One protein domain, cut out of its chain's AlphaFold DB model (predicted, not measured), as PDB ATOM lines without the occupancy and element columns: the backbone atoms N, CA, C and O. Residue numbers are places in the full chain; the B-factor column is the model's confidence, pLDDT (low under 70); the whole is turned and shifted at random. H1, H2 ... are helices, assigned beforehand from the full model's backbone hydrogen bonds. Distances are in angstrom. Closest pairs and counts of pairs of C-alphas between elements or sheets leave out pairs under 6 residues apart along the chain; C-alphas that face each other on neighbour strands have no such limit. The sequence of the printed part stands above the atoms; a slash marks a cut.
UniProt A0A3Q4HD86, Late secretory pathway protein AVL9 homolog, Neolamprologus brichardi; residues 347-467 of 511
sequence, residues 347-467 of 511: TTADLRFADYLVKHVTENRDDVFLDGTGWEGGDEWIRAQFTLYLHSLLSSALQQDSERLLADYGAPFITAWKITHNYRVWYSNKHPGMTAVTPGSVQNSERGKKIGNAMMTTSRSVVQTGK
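AT A GLANCE: This is residues 347 to 467 of the 511 residues of the protein "Late secretory pathway protein AVL9 homolog" of Neolamprologus brichardi (UniProt A0A3Q4HD86). A long helix, H2, runs through the middle of the domain, with the long helices H1 and H7 on different sides of it: H1 runs alongside it the opposite way at a shallow tilt of 14 degrees, and H7 crosses it at 33 degrees and splays away toward its last residues. Four short helices, H3 to H6, gather round the end of H2, and the long loop of residues 363 to 378 lies toward its beginning. The printed part has 121 residues with seven named helices, H1 to H7 in order, and no named strand; its class is all helix. It is only just compact, close to loose, with a radius of gyration of the C-alphas of 15.9 A, and spans 45 by 30 by 29 A.

HOW THE PARTS SIT: H7, residues 446 to 467, touches the hub H2, residues 379 to 398, closest at the C-alphas of Gly 452 and Leu 388, 6.9 A apart. They run opposite ways at a shallow tilt of 33 degrees, only just short of steep. H2 and H3, residues 402 to 409, form a helical hairpin; the C-alphas of Ser 396 and Ser 402 come closest, 5.6 A. H6, residues 432 to 436, touches H2, closest at the C-alphas of Met 434 and Ser 395, 6.2 A. H1, residues 348 to 362, is close to H2 but not clearly touching, with C-alphas 357 and 382 closest at 7.1 A. H1 touches H3 with residues 348 to 350 alone, closest at C-alphas 349 and 408, 5.6 A. H4, residues 411 to 418, is about perpendicular to H3 at 73 degrees; H5, residues 421 to 428, and H2 are near each other. Every O i to N i+4 pair is within hydrogen-bond range in H1, H2, H4, H5 and H7, but 2 of 4 in H3 and 0 of 1 in H6, where 1 of 2 O i to N i+3 pairs is.

IN THESE COORDINATES: From first to last C-alpha H7 measures 31.4 A, H2 29.2 A and H1 20.7 A. C-alpha 348 is at (25.117, -20.425, -27.196) and C-alpha 467 at (21.464, 16.658, -28.439).

THE WHOLE: The C-alphas of Leu 370 and Gln 400 are the two farthest apart, 48.0 A. The printed part has no cut, and the link from H1 to H2 is long. pLDDT is under 70 for residues 364 to 375, residue 380 and residues 438 to 467.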
ATOM      1  N   THR A 347      20.859 -20.475 -29.680       95.81
ATOM      2  CA  THR A 347      22.179 -21.102 -29.564       95.81
ATOM      3  C   THR A 347      22.987 -20.484 -28.418       95.81
ATOM      4  O   THR A 347      22.626 -19.457 -27.842       95.81
ATOM      5  N   THR A 348      24.160 -21.048 -28.124       93.88
ATOM      6  CA  THR A 348      25.117 -20.425 -27.196       93.88
ATOM      7  C   THR A 348      25.545 -19.026 -27.656       93.88
ATOM      8  O   THR A 348      25.720 -18.140 -26.823       93.88
ATOM      9  N   ALA A 349      25.708 -18.799 -28.964       91.44
ATOM     10  CA  ALA A 349      26.075 -17.486 -29.497       91.44
ATOM     11  C   ALA A 349      24.927 -16.471 -29.348       91.44
ATOM     12  O   ALA A 349      25.165 -15.332 -28.948       91.44
ATOM     13  N   ASP A 350      23.686 -16.904 -29.584       94.56
ATOM     14  CA  ASP A 350      22.483 -16.100 -29.355       94.56
ATOM     15  C   ASP A 350      22.326 -15.701 -27.883       94.56
ATOM     16  O   ASP A 350      22.035 -14.544 -27.580       94.56
ATOM     17  N   LEU A 351      22.540 -16.648 -26.961       94.88
ATOM     18  CA  LEU A 351      22.474 -16.392 -25.522       94.88
ATOM     19  C   LEU A 351      23.538 -15.378 -25.093       94.88
ATOM     20  O   LEU A 351      23.208 -14.420 -24.405       94.88
ATOM     21  N   ARG A 352      24.781 -15.503 -25.579       91.62
ATOM     22  CA  ARG A 352      25.841 -14.515 -25.300       91.62
ATOM     23  C   ARG A 352      25.508 -13.118 -25.825       91.62
ATOM     24  O   ARG A 352      25.829 -12.127 -25.168       91.62
ATOM     25  N   PHE A 353      24.877 -13.020 -26.995       91.88
ATOM     26  CA  PHE A 353      24.396 -11.745 -27.525       91.88
ATOM     27  C   PHE A 353      23.283 -11.162 -26.645       91.88
ATOM     28  O   PHE A 353      23.353 -10.000 -26.248       91.88
ATOM     29  N   ALA A 354      22.285 -11.970 -26.289       91.94
ATOM     30  CA  ALA A 354      21.189 -11.540 -25.432       91.94
ATOM     31  C   ALA A 354      21.663 -11.108 -24.036       91.94
ATOM     32  O   ALA A 354      21.261 -10.049 -23.557       91.94
ATOM     33  N   ASP A 355      22.542 -11.884 -23.406       91.06
ATOM     34  CA  ASP A 355      23.111 -11.573 -22.093       91.06
ATOM     35  C   ASP A 355      23.941 -10.288 -22.139       91.06
ATOM     36  O   ASP A 355      23.886  -9.480 -21.212       91.06
ATOM     37  N   TYR A 356      24.655 -10.046 -23.245       90.06
ATOM     38  CA  TYR A 356      25.371  -8.793 -23.468       90.06
ATOM     39  C   TYR A 356      24.424  -7.586 -23.495       90.06
ATOM     40  O   TYR A 356      24.717  -6.582 -22.845       90.06
ATOM     41  N   LEU A 357      23.273  -7.684 -24.170       88.25
ATOM     42  CA  LEU A 357      22.254  -6.627 -24.147       88.25
ATOM     43  C   LEU A 357      21.680  -6.426 -22.746       88.25
ATOM     44  O   LEU A 357      21.651  -5.300 -22.255       88.25
ATOM     45  N   VAL A 358      21.250  -7.514 -22.098       90.06
ATOM     46  CA  VAL A 358      20.640  -7.472 -20.762       90.06
ATOM     47  C   VAL A 358      21.590  -6.809 -19.774       90.06
ATOM     48  O   VAL A 358      21.172  -5.886 -19.086       90.06
ATOM     49  N   LYS A 359      22.870  -7.198 -19.774       90.00
ATOM     50  CA  LYS A 359      23.903  -6.611 -18.917       90.00
ATOM     51  C   LYS A 359      23.949  -5.084 -19.035       90.00
ATOM     52  O   LYS A 359      23.786  -4.405 -18.027       90.00
ATOM     53  N   HIS A 360      24.093  -4.546 -20.247       85.81
ATOM     54  CA  HIS A 360      24.221  -3.095 -20.466       85.81
ATOM     55  C   HIS A 360      22.931  -2.333 -20.174       85.81
ATOM     56  O   HIS A 360      22.965  -1.172 -19.790       85.81
ATOM     57  N   VAL A 361      21.786  -2.984 -20.351       84.50
ATOM     58  CA  VAL A 361      20.485  -2.396 -20.049       84.50
ATOM     59  C   VAL A 361      20.215  -2.367 -18.533       84.50
ATOM     60  O   VAL A 361      19.554  -1.444 -18.052       84.50
ATOM     61  N   THR A 362      20.736  -3.342 -17.778       84.44
ATOM     62  CA  THR A 362      20.589  -3.437 -16.312       84.44
ATOM     63  C   THR A 362      21.656  -2.692 -15.512       84.44
ATOM     64  O   THR A 362      21.383  -2.285 -14.386       84.44
ATOM     65  N   GLU A 363      22.866  -2.528 -16.051       79.50
ATOM     66  CA  GLU A 363      23.938  -1.784 -15.391       79.50
ATOM     67  C   GLU A 363      23.605  -0.285 -15.399       79.50
ATOM     68  O   GLU A 363      23.625   0.363 -16.444       79.50
ATOM     69  N   ASN A 364      23.299   0.277 -14.225       55.06
ATOM     70  CA  ASN A 364      23.171   1.723 -14.048       55.06
ATOM     71  C   ASN A 364      24.556   2.357 -14.186       55.06
ATOM     72  O   ASN A 364      25.340   2.351 -13.237       55.06
ATOM     73  N   ARG A 365      24.860   2.890 -15.366       56.38
ATOM     74  CA  ARG A 365      26.011   3.770 -15.552       56.38
ATOM     75  C   ARG A 365      25.587   5.230 -15.370       56.38
ATOM     76  O   ARG A 365      24.463   5.600 -15.704       56.38
ATOM     77  N   ASP A 366      26.484   6.051 -14.829       47.78
ATOM     78  CA  ASP A 366      26.233   7.460 -14.474       47.78
ATOM     79  C   ASP A 366      25.898   8.370 -15.680       47.78
ATOM     80  O   ASP A 366      25.490   9.518 -15.511       47.78
ATOM     81  N   ASP A 367      26.034   7.873 -16.914       48.28
ATOM     82  CA  ASP A 367      25.589   8.521 -18.152       48.28
ATOM     83  C   ASP A 367      24.082   8.350 -18.437       48.28
ATOM     84  O   ASP A 367      23.543   8.995 -19.344       48.28
ATOM     85  N   VAL A 368      23.369   7.559 -17.628       45.53
ATOM     86  CA  VAL A 368      21.905   7.439 -17.641       45.53
ATOM     87  C   VAL A 368      21.290   8.593 -16.837       45.53
ATOM     88  O   VAL A 368      20.844   8.446 -15.701       45.53
ATOM     89  N   PHE A 369      21.256   9.786 -17.439       45.97
ATOM     90  CA  PHE A 369      20.418  10.884 -16.945       45.97
ATOM     91  C   PHE A 369      18.921  10.527 -17.052       45.97
ATOM     92  O   PHE A 369      18.533   9.630 -17.800       45.97
ATOM     93  N   LEU A 370      18.100  11.277 -16.306       41.25
ATOM     94  CA  LEU A 370      16.678  11.100 -15.942       41.25
ATOM     95  C   LEU A 370      15.633  10.662 -17.008       41.25
ATOM     96  O   LEU A 370      14.472  10.536 -16.640       41.25
ATOM     97  N   ASP A 371      15.995  10.374 -18.262       47.66
ATOM     98  CA  ASP A 371      15.076   9.990 -19.349       47.66
ATOM     99  C   ASP A 371      15.570   8.795 -20.218       47.66
ATOM    100  O   ASP A 371      15.071   8.583 -21.320       47.66
ATOM    101  N   GLY A 372      16.548   7.991 -19.768       48.06
ATOM    102  CA  GLY A 372      16.996   6.788 -20.506       48.06
ATOM    103  C   GLY A 372      17.943   7.059 -21.688       48.06
ATOM    104  O   GLY A 372      18.155   6.195 -22.534       48.06
ATOM    105  N   THR A 373      18.545   8.248 -21.738       47.50
ATOM    106  CA  THR A 373      19.405   8.738 -22.833       47.50
ATOM    107  C   THR A 373      20.890   8.370 -22.689       47.50
ATOM    108  O   THR A 373      21.748   9.082 -23.219       47.50
ATOM    109  N   GLY A 374      21.223   7.312 -21.945       54.59
ATOM    110  CA  GLY A 374      22.571   6.735 -21.982       54.59
ATOM    111  C   GLY A 374      22.830   6.147 -23.371       54.59
ATOM    112  O   GLY A 374      21.915   5.590 -23.975       54.59
ATOM    113  N   TRP A 375      24.043   6.305 -23.918       66.19
ATOM    114  CA  TRP A 375      24.356   5.716 -25.227       66.19
ATOM    115  C   TRP A 375      24.320   4.192 -25.117       66.19
ATOM    116  O   TRP A 375      23.484   3.559 -25.743       66.19
ATOM    117  N   GLU A 376      25.172   3.597 -24.280       74.19
ATOM    118  CA  GLU A 376      25.153   2.148 -24.050       74.19
ATOM    119  C   GLU A 376      23.955   1.758 -23.181       74.19
ATOM    120  O   GLU A 376      23.640   2.429 -22.204       74.19
ATOM    121  N   GLY A 377      23.259   0.684 -23.561       73.50
ATOM    122  CA  GLY A 377      22.021   0.270 -22.896       73.50
ATOM    123  C   GLY A 377      20.790   1.126 -23.231       73.50
ATOM    124  O   GLY A 377      19.688   0.756 -22.833       73.50
ATOM    125  N   GLY A 378      20.943   2.226 -23.977       73.75
ATOM    126  CA  GLY A 378      19.833   3.009 -24.522       73.75
ATOM    127  C   GLY A 378      19.248   2.415 -25.807       73.75
ATOM    128  O   GLY A 378      19.805   1.500 -26.418       73.75
ATOM    129  N   ASP A 379      18.123   2.970 -26.252       70.44
ATOM    130  CA  ASP A 379      17.343   2.441 -27.379       70.44
ATOM    131  C   ASP A 379      18.109   2.383 -28.699       70.44
ATOM    132  O   ASP A 379      18.061   1.374 -29.405       70.44
ATOM    133  N   GLU A 380      18.845   3.445 -29.020       68.56
ATOM    134  CA  GLU A 380      19.612   3.529 -30.265       68.56
ATOM    135  C   GLU A 380      20.769   2.526 -30.284       68.56
ATOM    136  O   GLU A 380      21.045   1.887 -31.298       68.56
ATOM    137  N   TRP A 381      21.400   2.301 -29.133       76.44
ATOM    138  CA  TRP A 381      22.431   1.282 -29.018       76.44
ATOM    139  C   TRP A 381      21.859  -0.119 -29.190       76.44
ATOM    140  O   TRP A 381      22.430  -0.902 -29.942       76.44
ATOM    141  N   ILE A 382      20.705  -0.427 -28.590       79.00
ATOM    142  CA  ILE A 382      20.033  -1.722 -28.791       79.00
ATOM    143  C   ILE A 382      19.707  -1.925 -30.276       79.00
ATOM    144  O   ILE A 382      20.008  -2.982 -30.832       79.00
ATOM    145  N   ARG A 383      19.158  -0.906 -30.949       75.44
ATOM    146  CA  ARG A 383      18.883  -0.934 -32.397       75.44
ATOM    147  C   ARG A 383      20.151  -1.196 -33.214       75.44
ATOM    148  O   ARG A 383      20.137  -2.043 -34.113       75.44
ATOM    149  N   ALA A 384      21.260  -0.542 -32.873       72.56
ATOM    150  CA  ALA A 384      22.552  -0.784 -33.505       72.56
ATOM    151  C   ALA A 384      23.044  -2.226 -33.281       72.56
ATOM    152  O   ALA A 384      23.507  -2.859 -34.227       72.56
ATOM    153  N   GLN A 385      22.880  -2.793 -32.078       81.62
ATOM    154  CA  GLN A 385      23.261  -4.184 -31.797       81.62
ATOM    155  C   GLN A 385      22.460  -5.196 -32.629       81.62
ATOM    156  O   GLN A 385      23.043  -6.123 -33.191       81.62
ATOM    157  N   PHE A 386      21.141  -5.023 -32.760       83.75
ATOM    158  CA  PHE A 386      20.324  -5.882 -33.631       83.75
ATOM    159  C   PHE A 386      20.660  -5.697 -35.115       83.75
ATOM    160  O   PHE A 386      20.660  -6.668 -35.872       83.75
ATOM    161  N   THR A 387      21.013  -4.478 -35.532       79.25
ATOM    162  CA  THR A 387      21.484  -4.223 -36.902       79.25
ATOM    163  C   THR A 387      22.797  -4.956 -37.175       79.25
ATOM    164  O   THR A 387      22.929  -5.605 -38.208       79.25
ATOM    165  N   LEU A 388      23.740  -4.942 -36.225       78.62
ATOM    166  CA  LEU A 388      24.982  -5.715 -36.315       78.62
ATOM    167  C   LEU A 388      24.712  -7.224 -36.361       78.62
ATOM    168  O   LEU A 388      25.294  -7.912 -37.195       78.62
ATOM    169  N   TYR A 389      23.801  -7.733 -35.525       85.31
ATOM    170  CA  TYR A 389      23.382  -9.138 -35.566       85.31
ATOM    171  C   TYR A 389      22.873  -9.529 -36.962       85.31
ATOM    172  O   TYR A 389      23.275 -10.563 -37.500       85.31
ATOM    173  N   LEU A 390      22.028  -8.681 -37.565       87.44
ATOM    174  CA  LEU A 390      21.459  -8.905 -38.892       87.44
ATOM    175  C   LEU A 390      22.508  -8.801 -40.004       87.44
ATOM    176  O   LEU A 390      22.558  -9.665 -40.873       87.44
ATOM    177  N   HIS A 391      23.380  -7.793 -39.964       81.94
ATOM    178  CA  HIS A 391      24.505  -7.661 -40.892       81.94
ATOM    179  C   HIS A 391      25.407  -8.898 -40.861       81.94
ATOM    180  O   HIS A 391      25.734  -9.448 -41.911       81.94
ATOM    181  N   SER A 392      25.761  -9.379 -39.668       85.25
ATOM    182  CA  SER A 392      26.551 -10.599 -39.504       85.25
ATOM    183  C   SER A 392      25.830 -11.835 -40.049       85.25
ATOM    184  O   SER A 392      26.464 -12.652 -40.717       85.25
ATOM    185  N   LEU A 393      24.514 -11.960 -39.840       90.88
ATOM    186  CA  LEU A 393      23.707 -13.054 -40.391       90.88
ATOM    187  C   LEU A 393      23.708 -13.032 -41.929       90.88
ATOM    188  O   LEU A 393      23.994 -14.045 -42.570       90.88
ATOM    189  N   LEU A 394      23.423 -11.869 -42.516       90.50
ATOM    190  CA  LEU A 394      23.358 -11.663 -43.963       90.50
ATOM    191  C   LEU A 394      24.721 -11.887 -44.629       90.50
ATOM    192  O   LEU A 394      24.803 -12.623 -45.610       90.50
ATOM    193  N   SER A 395      25.798 -11.329 -44.067       88.50
ATOM    194  CA  SER A 395      27.160 -11.536 -44.575       88.50
ATOM    195  C   SER A 395      27.565 -13.008 -44.508       88.50
ATOM    196  O   SER A 395      28.081 -13.548 -45.487       88.50
ATOM    197  N   SER A 396      27.259 -13.702 -43.402       89.94
ATOM    198  CA  SER A 396      27.525 -15.144 -43.255       89.94
ATOM    199  C   SER A 396      26.812 -15.982 -44.315       89.94
ATOM    200  O   SER A 396      27.358 -16.979 -44.781       89.94
ATOM    201  N   ALA A 397      25.613 -15.566 -44.732       90.31
ATOM    202  CA  ALA A 397      24.839 -16.250 -45.761       90.31
ATOM    203  C   ALA A 397      25.415 -16.106 -47.182       90.31
ATOM    204  O   ALA A 397      25.019 -16.879 -48.053       90.31
ATOM    205  N   LEU A 398      26.330 -15.156 -47.417       88.62
ATOM    206  CA  LEU A 398      26.989 -14.945 -48.714       88.62
ATOM    207  C   LEU A 398      28.350 -15.647 -48.844       88.62
ATOM    208  O   LEU A 398      28.890 -15.711 -49.945       88.62
ATOM    209  N   GLN A 399      28.929 -16.145 -47.748       84.12
ATOM    210  CA  GLN A 399      30.265 -16.750 -47.770       84.12
ATOM    211  C   GLN A 399      30.260 -18.161 -48.366       84.12
ATOM    212  O   GLN A 399      29.285 -18.899 -48.246       84.12
ATOM    213  N   GLN A 400      31.393 -18.570 -48.943       74.44
ATOM    214  CA  GLN A 400      31.575 -19.943 -49.432       74.44
ATOM    215  C   GLN A 400      31.516 -20.969 -48.288       74.44
ATOM    216  O   GLN A 400      30.905 -22.019 -48.447       74.44
ATOM    217  N   ASP A 401      32.045 -20.627 -47.108       75.94
ATOM    218  CA  ASP A 401      32.057 -21.480 -45.908       75.94
ATOM    219  C   ASP A 401      30.860 -21.179 -44.972       75.94
ATOM    220  O   ASP A 401      30.983 -21.034 -43.751       75.94
ATOM    221  N   SER A 402      29.677 -20.972 -45.570       82.25
ATOM    222  CA  SER A 402      28.505 -20.432 -44.864       82.25
ATOM    223  C   SER A 402      27.960 -21.349 -43.768       82.25
ATOM    224  O   SER A 402      27.466 -20.843 -42.766       82.25
ATOM    225  N   GLU A 403      28.062 -22.674 -43.891       83.38
ATOM    226  CA  GLU A 403      27.456 -23.609 -42.928       83.38
ATOM    227  C   GLU A 403      28.023 -23.452 -41.515       83.38
ATOM    228  O   GLU A 403      27.266 -23.349 -40.547       83.38
ATOM    229  N   ARG A 404      29.353 -23.350 -41.395       84.00
ATOM    230  CA  ARG A 404      30.029 -23.163 -40.106       84.00
ATOM    231  C   ARG A 404      29.664 -21.828 -39.462       84.00
ATOM    232  O   ARG A 404      29.447 -21.769 -38.257       84.00
ATOM    233  N   LEU A 405      29.599 -20.761 -40.256       85.88
ATOM    234  CA  LEU A 405      29.277 -19.411 -39.780       85.88
ATOM    235  C   LEU A 405      27.802 -19.287 -39.379       85.88
ATOM    236  O   LEU A 405      27.465 -18.622 -38.403       85.88
ATOM    237  N   LEU A 406      26.919 -19.949 -40.123       90.12
ATOM    238  CA  LEU A 406      25.480 -19.951 -39.886       90.12
ATOM    239  C   LEU A 406      25.073 -20.867 -38.721       90.12
ATOM    240  O   LEU A 406      24.000 -20.673 -38.148       90.12
ATOM    241  N   ALA A 407      25.929 -21.813 -38.313       88.94
ATOM    242  CA  ALA A 407      25.699 -22.664 -37.144       88.94
ATOM    243  C   ALA A 407      25.505 -21.857 -35.846       88.94
ATOM    244  O   ALA A 407      24.686 -22.245 -35.011       88.94
ATOM    245  N   ASP A 408      26.161 -20.694 -35.720       90.38
ATOM    246  CA  ASP A 408      25.990 -19.769 -34.589       90.38
ATOM    247  C   ASP A 408      24.542 -19.264 -34.449       90.38
ATOM    248  O   ASP A 408      24.122 -18.899 -33.356       90.38
ATOM    249  N   TYR A 409      23.750 -19.282 -35.522       93.25
ATOM    250  CA  TYR A 409      22.355 -18.826 -35.537       93.25
ATOM    251  C   TYR A 409      21.343 -19.976 -35.408       93.25
ATOM    252  O   TYR A 409      20.144 -19.732 -35.238       93.25
ATOM    253  N   GLY A 410      21.823 -21.222 -35.472       94.50
ATOM    254  CA  GLY A 410      21.036 -22.451 -35.412       94.50
ATOM    255  C   GLY A 410      20.634 -22.964 -36.797       94.50
ATOM    256  O   GLY A 410      19.896 -22.309 -37.529       94.50
ATOM    257  N   ALA A 411      21.060 -24.181 -37.148       93.44
ATOM    258  CA  ALA A 411      20.772 -24.772 -38.460       93.44
ATOM    259  C   ALA A 411      19.262 -24.848 -38.802       93.44
ATOM    260  O   ALA A 411      18.900 -24.463 -39.915       93.44
ATOM    261  N   PRO A 412      18.352 -25.237 -37.878       95.94
ATOM    262  CA  PRO A 412      16.915 -25.249 -38.169       95.94
ATOM    263  C   PRO A 412      16.348 -23.856 -38.482       95.94
ATOM    264  O   PRO A 412      15.538 -23.716 -39.399       95.94
ATOM    265  N   PHE A 413      16.802 -22.820 -37.763       97.12
ATOM    266  CA  PHE A 413      16.435 -21.425 -38.028       97.12
ATOM    267  C   PHE A 413      16.861 -21.008 -39.435       97.12
ATOM    268  O   PHE A 413      16.061 -20.471 -40.191       97.12
ATOM    269  N   ILE A 414      18.118 -21.271 -39.790       96.50
ATOM    270  CA  ILE A 414      18.714 -20.831 -41.052       96.50
ATOM    271  C   ILE A 414      18.040 -21.481 -42.253       96.50
ATOM    272  O   ILE A 414      17.713 -20.787 -43.217       96.50
ATOM    273  N   THR A 415      17.785 -22.786 -42.187       95.19
ATOM    274  CA  THR A 415      17.057 -23.506 -43.237       95.19
ATOM    275  C   THR A 415      15.664 -22.911 -43.444       95.19
ATOM    276  O   THR A 415      15.262 -22.661 -44.579       95.19
ATOM    277  N   ALA A 416      14.951 -22.608 -42.353       96.50
ATOM    278  CA  ALA A 416      13.633 -21.982 -42.416       96.50
ATOM    279  C   ALA A 416      13.684 -20.509 -42.860       96.50
ATOM    280  O   ALA A 416      12.783 -20.042 -43.547       96.50
ATOM    281  N   TRP A 417      14.726 -19.760 -42.504       96.12
ATOM    282  CA  TRP A 417      14.868 -18.356 -42.881       96.12
ATOM    283  C   TRP A 417      15.213 -18.195 -44.365       96.12
ATOM    284  O   TRP A 417      14.631 -17.341 -45.030       96.12
ATOM    285  N   LYS A 418      16.060 -19.058 -44.939       95.25
ATOM    286  CA  LYS A 418      16.434 -18.999 -46.366       95.25
ATOM    287  C   LYS A 418      15.260 -19.206 -47.338       95.25
ATOM    288  O   LYS A 418      15.354 -18.828 -48.503       95.25
ATOM    289  N   ILE A 419      14.144 -19.780 -46.886       94.88
ATOM    290  CA  ILE A 419      12.931 -19.949 -47.709       94.88
ATOM    291  C   ILE A 419      11.938 -18.783 -47.577       94.88
ATOM    292  O   ILE A 419      10.951 -18.732 -48.314       94.88
ATOM    293  N   THR A 420      12.179 -17.847 -46.657       93.06
ATOM    294  CA  THR A 420      11.290 -16.702 -46.406       93.06
ATOM    295  C   THR A 420      11.241 -15.739 -47.584       93.06
ATOM    296  O   THR A 420      12.148 -15.678 -48.421       93.06
ATOM    297  N   HIS A 421      10.167 -14.952 -47.656       89.25
ATOM    298  CA  HIS A 421      10.028 -13.952 -48.705       89.25
ATOM    299  C   HIS A 421      11.109 -12.872 -48.580       89.25
ATOM    300  O   HIS A 421      11.780 -12.577 -49.570       89.25
ATOM    301  N   ASN A 422      11.316 -12.337 -47.371       85.56
ATOM    302  CA  ASN A 422      12.314 -11.298 -47.127       85.56
ATOM    303  C   ASN A 422      13.733 -11.723 -47.529       85.56
ATOM    304  O   ASN A 422      14.413 -10.947 -48.201       85.56
ATOM    305  N   TYR A 423      14.153 -12.952 -47.201       92.25
ATOM    306  CA  TYR A 423      15.472 -13.442 -47.599       92.25
ATOM    307  C   TYR A 423      15.583 -13.561 -49.115       92.25
ATOM    308  O   TYR A 423      16.567 -13.110 -49.689       92.25
ATOM    309  N   ARG A 424      14.573 -14.129 -49.784       91.12
ATOM    310  CA  ARG A 424      14.597 -14.306 -51.242       91.12
ATOM    311  C   ARG A 424      14.658 -12.977 -51.992       91.12
ATOM    312  O   ARG A 424      15.393 -12.885 -52.970       91.12
ATOM    313  N   VAL A 425      13.911 -11.969 -51.537       86.44
ATOM    314  CA  VAL A 425      13.971 -10.611 -52.104       86.44
ATOM    315  C   VAL A 425      15.364 -10.029 -51.903       86.44
ATOM    316  O   VAL A 425      15.999  -9.626 -52.873       86.44
ATOM    317  N   TRP A 426      15.874 -10.061 -50.671       88.50
ATOM    318  CA  TRP A 426      17.197  -9.529 -50.365       88.50
ATOM    319  C   TRP A 426      18.300 -10.238 -51.162       88.50
ATOM    320  O   TRP A 426      19.087  -9.580 -51.831       88.50
ATOM    321  N   TYR A 427      18.323 -11.571 -51.179       90.38
ATOM    322  CA  TYR A 427      19.349 -12.366 -51.861       90.38
ATOM    323  C   TYR A 427      19.336 -12.193 -53.387       90.38
ATOM    324  O   TYR A 427      20.363 -12.366 -54.038       90.38
ATOM    325  N   SER A 428      18.186 -11.837 -53.973       87.94
ATOM    326  CA  SER A 428      18.084 -11.550 -55.410       87.94
ATOM    327  C   SER A 428      18.697 -10.204 -55.825       87.94
ATOM    328  O   SER A 428      18.957  -9.998 -57.010       87.94
ATOM    329  N   ASN A 429      18.966  -9.316 -54.863       83.88
ATOM    330  CA  ASN A 429      19.548  -7.994 -55.086       83.88
ATOM    331  C   ASN A 429      21.057  -7.979 -54.782       83.88
ATOM    332  O   ASN A 429      21.576  -8.801 -54.027       83.88
ATOM    333  N   LYS A 430      21.782  -7.017 -55.371       81.25
ATOM    334  CA  LYS A 430      23.203  -6.784 -55.073       81.25
ATOM    335  C   LYS A 430      23.347  -5.722 -53.988       81.25
ATOM    336  O   LYS A 430      22.784  -4.643 -54.123       81.25
ATOM    337  N   HIS A 431      24.194  -6.000 -52.997       83.94
ATOM    338  CA  HIS A 431      24.414  -5.135 -51.833       83.94
ATOM    339  C   HIS A 431      25.890  -4.744 -51.727       83.94
ATOM    340  O   HIS A 431      26.668  -5.489 -51.123       83.94
ATOM    341  N   PRO A 432      26.315  -3.613 -52.325       80.81
ATOM    342  CA  PRO A 432      27.721  -3.203 -52.351       80.81
ATOM    343  C   PRO A 432      28.344  -3.064 -50.958       80.81
ATOM    344  O   PRO A 432      29.511  -3.385 -50.772       80.81
ATOM    345  N   GLY A 433      27.565  -2.643 -49.959       80.31
ATOM    346  CA  GLY A 433      28.033  -2.522 -48.579       80.31
ATOM    347  C   GLY A 433      28.351  -3.870 -47.928       80.31
ATOM    348  O   GLY A 433      29.174  -3.936 -47.016       80.31
ATOM    349  N   MET A 434      27.761  -4.972 -48.405       83.00
ATOM    350  CA  MET A 434      27.896  -6.279 -47.760       83.00
ATOM    351  C   MET A 434      29.307  -6.872 -47.883       83.00
ATOM    352  O   MET A 434      29.717  -7.647 -47.023       83.00
ATOM    353  N   THR A 435      30.103  -6.455 -48.876       77.00
ATOM    354  CA  THR A 435      31.511  -6.883 -49.006       77.00
ATOM    355  C   THR A 435      32.400  -6.351 -47.883       77.00
ATOM    356  O   THR A 435      33.442  -6.935 -47.596       77.00
ATOM    357  N   ALA A 436      32.002  -5.249 -47.240       73.81
ATOM    358  CA  ALA A 436      32.718  -4.674 -46.107       73.81
ATOM    359  C   ALA A 436      32.316  -5.310 -44.764       73.81
ATOM    360  O   ALA A 436      33.009  -5.108 -43.768       73.81
ATOM    361  N   VAL A 437      31.221  -6.080 -44.714       75.00
ATOM    362  CA  VAL A 437      30.689  -6.674 -43.480       75.00
ATOM    363  C   VAL A 437      31.388  -7.992 -43.170       75.00
ATOM    364  O   VAL A 437      31.446  -8.899 -43.998       75.00
ATOM    365  N   THR A 438      31.878  -8.133 -41.938       67.56
ATOM    366  CA  THR A 438      32.544  -9.363 -41.495       67.56
ATOM    367  C   THR A 438      31.522 -10.470 -41.194       67.56
ATOM    368  O   THR A 438      30.602 -10.228 -40.412       67.56
ATOM    369  N   PRO A 439      31.686 -11.678 -41.758       64.19
ATOM    370  CA  PRO A 439      30.817 -12.814 -41.464       64.19
ATOM    371  C   PRO A 439      31.106 -13.434 -40.081       64.19
ATOM    372  O   PRO A 439      32.212 -13.312 -39.549       64.19
ATOM    373  N   GLY A 440      30.121 -14.144 -39.525       60.34
ATOM    374  CA  GLY A 440      30.167 -14.815 -38.219       60.34
ATOM    375  C   GLY A 440      29.617 -13.977 -37.058       60.34
ATOM    376  O   GLY A 440      29.332 -12.787 -37.209       60.34
ATOM    377  N   SER A 441      29.461 -14.600 -35.881       56.28
ATOM    378  CA  SER A 441      28.923 -13.927 -34.691       56.28
ATOM    379  C   SER A 441      29.744 -12.692 -34.290       56.28
ATOM    380  O   SER A 441      30.974 -12.747 -34.169       56.28
ATOM    381  N   VAL A 442      29.035 -11.582 -34.032       56.91
ATOM    382  CA  VAL A 442      29.557 -10.228 -33.744       56.91
ATOM    383  C   VAL A 442      30.659 -10.225 -32.672       56.91
ATOM    384  O   VAL A 442      31.577  -9.409 -32.722       56.91
ATOM    385  N   GLN A 443      30.607 -11.154 -31.713       54.12
ATOM    386  CA  GLN A 443      31.518 -11.181 -30.564       54.12
ATOM    387  C   GLN A 443      32.848 -11.919 -30.816       54.12
ATOM    388  O   GLN A 443      33.828 -11.653 -30.114       54.12
ATOM    389  N   ASN A 444      32.919 -12.802 -31.819       43.66
ATOM    390  CA  ASN A 444      34.051 -13.724 -31.993       43.66
ATOM    391  C   ASN A 444      35.110 -13.254 -33.011       43.66
ATOM    392  O   ASN A 444      36.207 -13.806 -33.025       43.66
ATOM    393  N   SER A 445      34.834 -12.237 -33.836       53.66
ATOM    394  CA  SER A 445      35.749 -11.792 -34.903       53.66
ATOM    395  C   SER A 445      36.374 -10.416 -34.635       53.66
ATOM    396  O   SER A 445      35.667  -9.441 -34.380       53.66
ATOM    397  N   GLU A 446      37.706 -10.295 -34.742       41.81
ATOM    398  CA  GLU A 446      38.446  -9.030 -34.553       41.81
ATOM    399  C   GLU A 446      38.018  -7.916 -35.522       41.81
ATOM    400  O   GLU A 446      37.987  -6.742 -35.150       41.81
ATOM    401  N   ARG A 447      37.647  -8.259 -36.764       43.97
ATOM    402  CA  ARG A 447      37.114  -7.286 -37.736       43.97
ATOM    403  C   ARG A 447      35.646  -6.941 -37.469       43.97
ATOM    404  O   ARG A 447      35.271  -5.783 -37.635       43.97
ATOM    405  N   GLY A 448      34.855  -7.888 -36.950       47.78
ATOM    406  CA  GLY A 448      33.490  -7.639 -36.463       47.78
ATOM    407  C   GLY A 448      33.464  -6.616 -35.324       47.78
ATOM    408  O   GLY A 448      32.659  -5.688 -35.345       47.78
ATOM    409  N   LYS A 449      34.444  -6.689 -34.411       53.66
ATOM    410  CA  LYS A 449      34.669  -5.667 -33.374       53.66
ATOM    411  C   LYS A 449      35.007  -4.295 -33.968       53.66
ATOM    412  O   LYS A 449      34.507  -3.294 -33.473       53.66
ATOM    413  N   LYS A 450      35.800  -4.215 -35.046       50.72
ATOM    414  CA  LYS A 450      36.139  -2.935 -35.707       50.72
ATOM    415  C   LYS A 450      34.934  -2.271 -36.381       50.72
ATOM    416  O   LYS A 450      34.760  -1.069 -36.221       50.72
ATOM    417  N   ILE A 451      34.102  -3.034 -37.093       51.69
ATOM    418  CA  ILE A 451      32.873  -2.513 -37.726       51.69
ATOM    419  C   ILE A 451      31.845  -2.143 -36.661       51.69
ATOM    420  O   ILE A 451      31.264  -1.065 -36.732       51.69
ATOM    421  N   GLY A 452      31.676  -2.998 -35.647       51.75
ATOM    422  CA  GLY A 452      30.860  -2.692 -34.477       51.75
ATOM    423  C   GLY A 452      31.295  -1.377 -33.838       51.75
ATOM    424  O   GLY A 452      30.470  -0.490 -33.661       51.75
ATOM    425  N   ASN A 453      32.597  -1.189 -33.610       54.38
ATOM    426  CA  ASN A 453      33.140   0.052 -33.065       54.38
ATOM    427  C   ASN A 453      32.921   1.253 -33.998       54.38
ATOM    428  O   ASN A 453      32.524   2.301 -33.510       54.38
ATOM    429  N   ALA A 454      33.120   1.120 -35.313       48.34
ATOM    430  CA  ALA A 454      32.925   2.209 -36.281       48.34
ATOM    431  C   ALA A 454      31.448   2.625 -36.437       48.34
ATOM    432  O   ALA A 454      31.121   3.810 -36.543       48.34
ATOM    433  N   MET A 455      30.534   1.654 -36.418       56.50
ATOM    434  CA  MET A 455      29.097   1.912 -36.401       56.50
ATOM    435  C   MET A 455      28.681   2.538 -35.066       56.50
ATOM    436  O   MET A 455      27.899   3.487 -35.053       56.50
ATOM    437  N   MET A 456      29.248   2.069 -33.948       59.16
ATOM    438  CA  MET A 456      28.999   2.634 -32.622       59.16
ATOM    439  C   MET A 456      29.552   4.057 -32.467       59.16
ATOM    440  O   MET A 456      28.881   4.880 -31.852       59.16
ATOM    441  N   THR A 457      30.718   4.388 -33.033       55.50
ATOM    442  CA  THR A 457      31.265   5.757 -32.998       55.50
ATOM    443  C   THR A 457      30.426   6.706 -33.842       55.50
ATOM    444  O   THR A 457      30.040   7.760 -33.347       55.50
ATOM    445  N   THR A 458      30.067   6.304 -35.064       56.12
ATOM    446  CA  THR A 458      29.208   7.104 -35.951       56.12
ATOM    447  C   THR A 458      27.850   7.365 -35.304       56.12
ATOM    448  O   THR A 458      27.397   8.505 -35.229       56.12
ATOM    449  N   SER A 459      27.226   6.322 -34.756       53.38
ATOM    450  CA  SER A 459      25.899   6.439 -34.148       53.38
ATOM    451  C   SER A 459      25.936   7.253 -32.840       53.38
ATOM    452  O   SER A 459      25.052   8.078 -32.608       53.38
ATOM    453  N   ARG A 460      27.008   7.136 -32.035       55.75
ATOM    454  CA  ARG A 460      27.242   8.000 -30.862       55.75
ATOM    455  C   ARG A 460      27.376   9.472 -31.266       55.75
ATOM    456  O   ARG A 460      26.784  10.331 -30.611       55.75
ATOM    457  N   SER A 461      28.116   9.771 -32.336       52.66
ATOM    458  CA  SER A 461      28.267  11.136 -32.857       52.66
ATOM    459  C   SER A 461      26.941  11.724 -33.348       52.66
ATOM    460  O   SER A 461      26.655  12.880 -33.056       52.66
ATOM    461  N   VAL A 462      26.092  10.934 -34.017       51.78
ATOM    462  CA  VAL A 462      24.746  11.367 -34.442       51.78
ATOM    463  C   VAL A 462      23.866  11.721 -33.238       51.78
ATOM    464  O   VAL A 462      23.232  12.775 -33.230       51.78
ATOM    465  N   VAL A 463      23.876  10.906 -32.176       52.62
ATOM    466  CA  VAL A 463      23.110  11.195 -30.947       52.62
ATOM    467  C   VAL A 463      23.620  12.453 -30.236       52.62
ATOM    468  O   VAL A 463      22.823  13.274 -29.777       52.62
ATOM    469  N   GLN A 464      24.939  12.656 -30.171       55.56
ATOM    470  CA  GLN A 464      25.529  13.863 -29.581       55.56
ATOM    471  C   GLN A 464      25.202  15.131 -30.387       55.56
ATOM    472  O   GLN A 464      24.876  16.160 -29.793       55.56
ATOM    473  N   THR A 465      25.213  15.056 -31.720       47.28
ATOM    474  CA  THR A 465      24.802  16.166 -32.594       47.28
ATOM    475  C   THR A 465      23.310  16.468 -32.435       47.28
ATOM    476  O   THR A 465      22.934  17.625 -32.237       47.28
ATOM    477  N   GLY A 466      22.454  15.439 -32.402       45.06
ATOM    478  CA  GLY A 466      21.020  15.589 -32.133       45.06
ATOM    479  C   GLY A 466      20.728  16.266 -30.787       45.06
ATOM    480  O   GLY A 466      19.821  17.095 -30.691       45.06
ATOM    481  N   LYS A 467      21.541  15.995 -29.754       51.47
ATOM    482  CA  LYS A 467      21.464  16.658 -28.439       51.47
ATOM    483  C   LYS A 467      21.756  18.161 -28.518       51.47
ATOM    484  O   LYS A 467      21.007  18.944 -27.934       51.47
TER     485      LYS A 467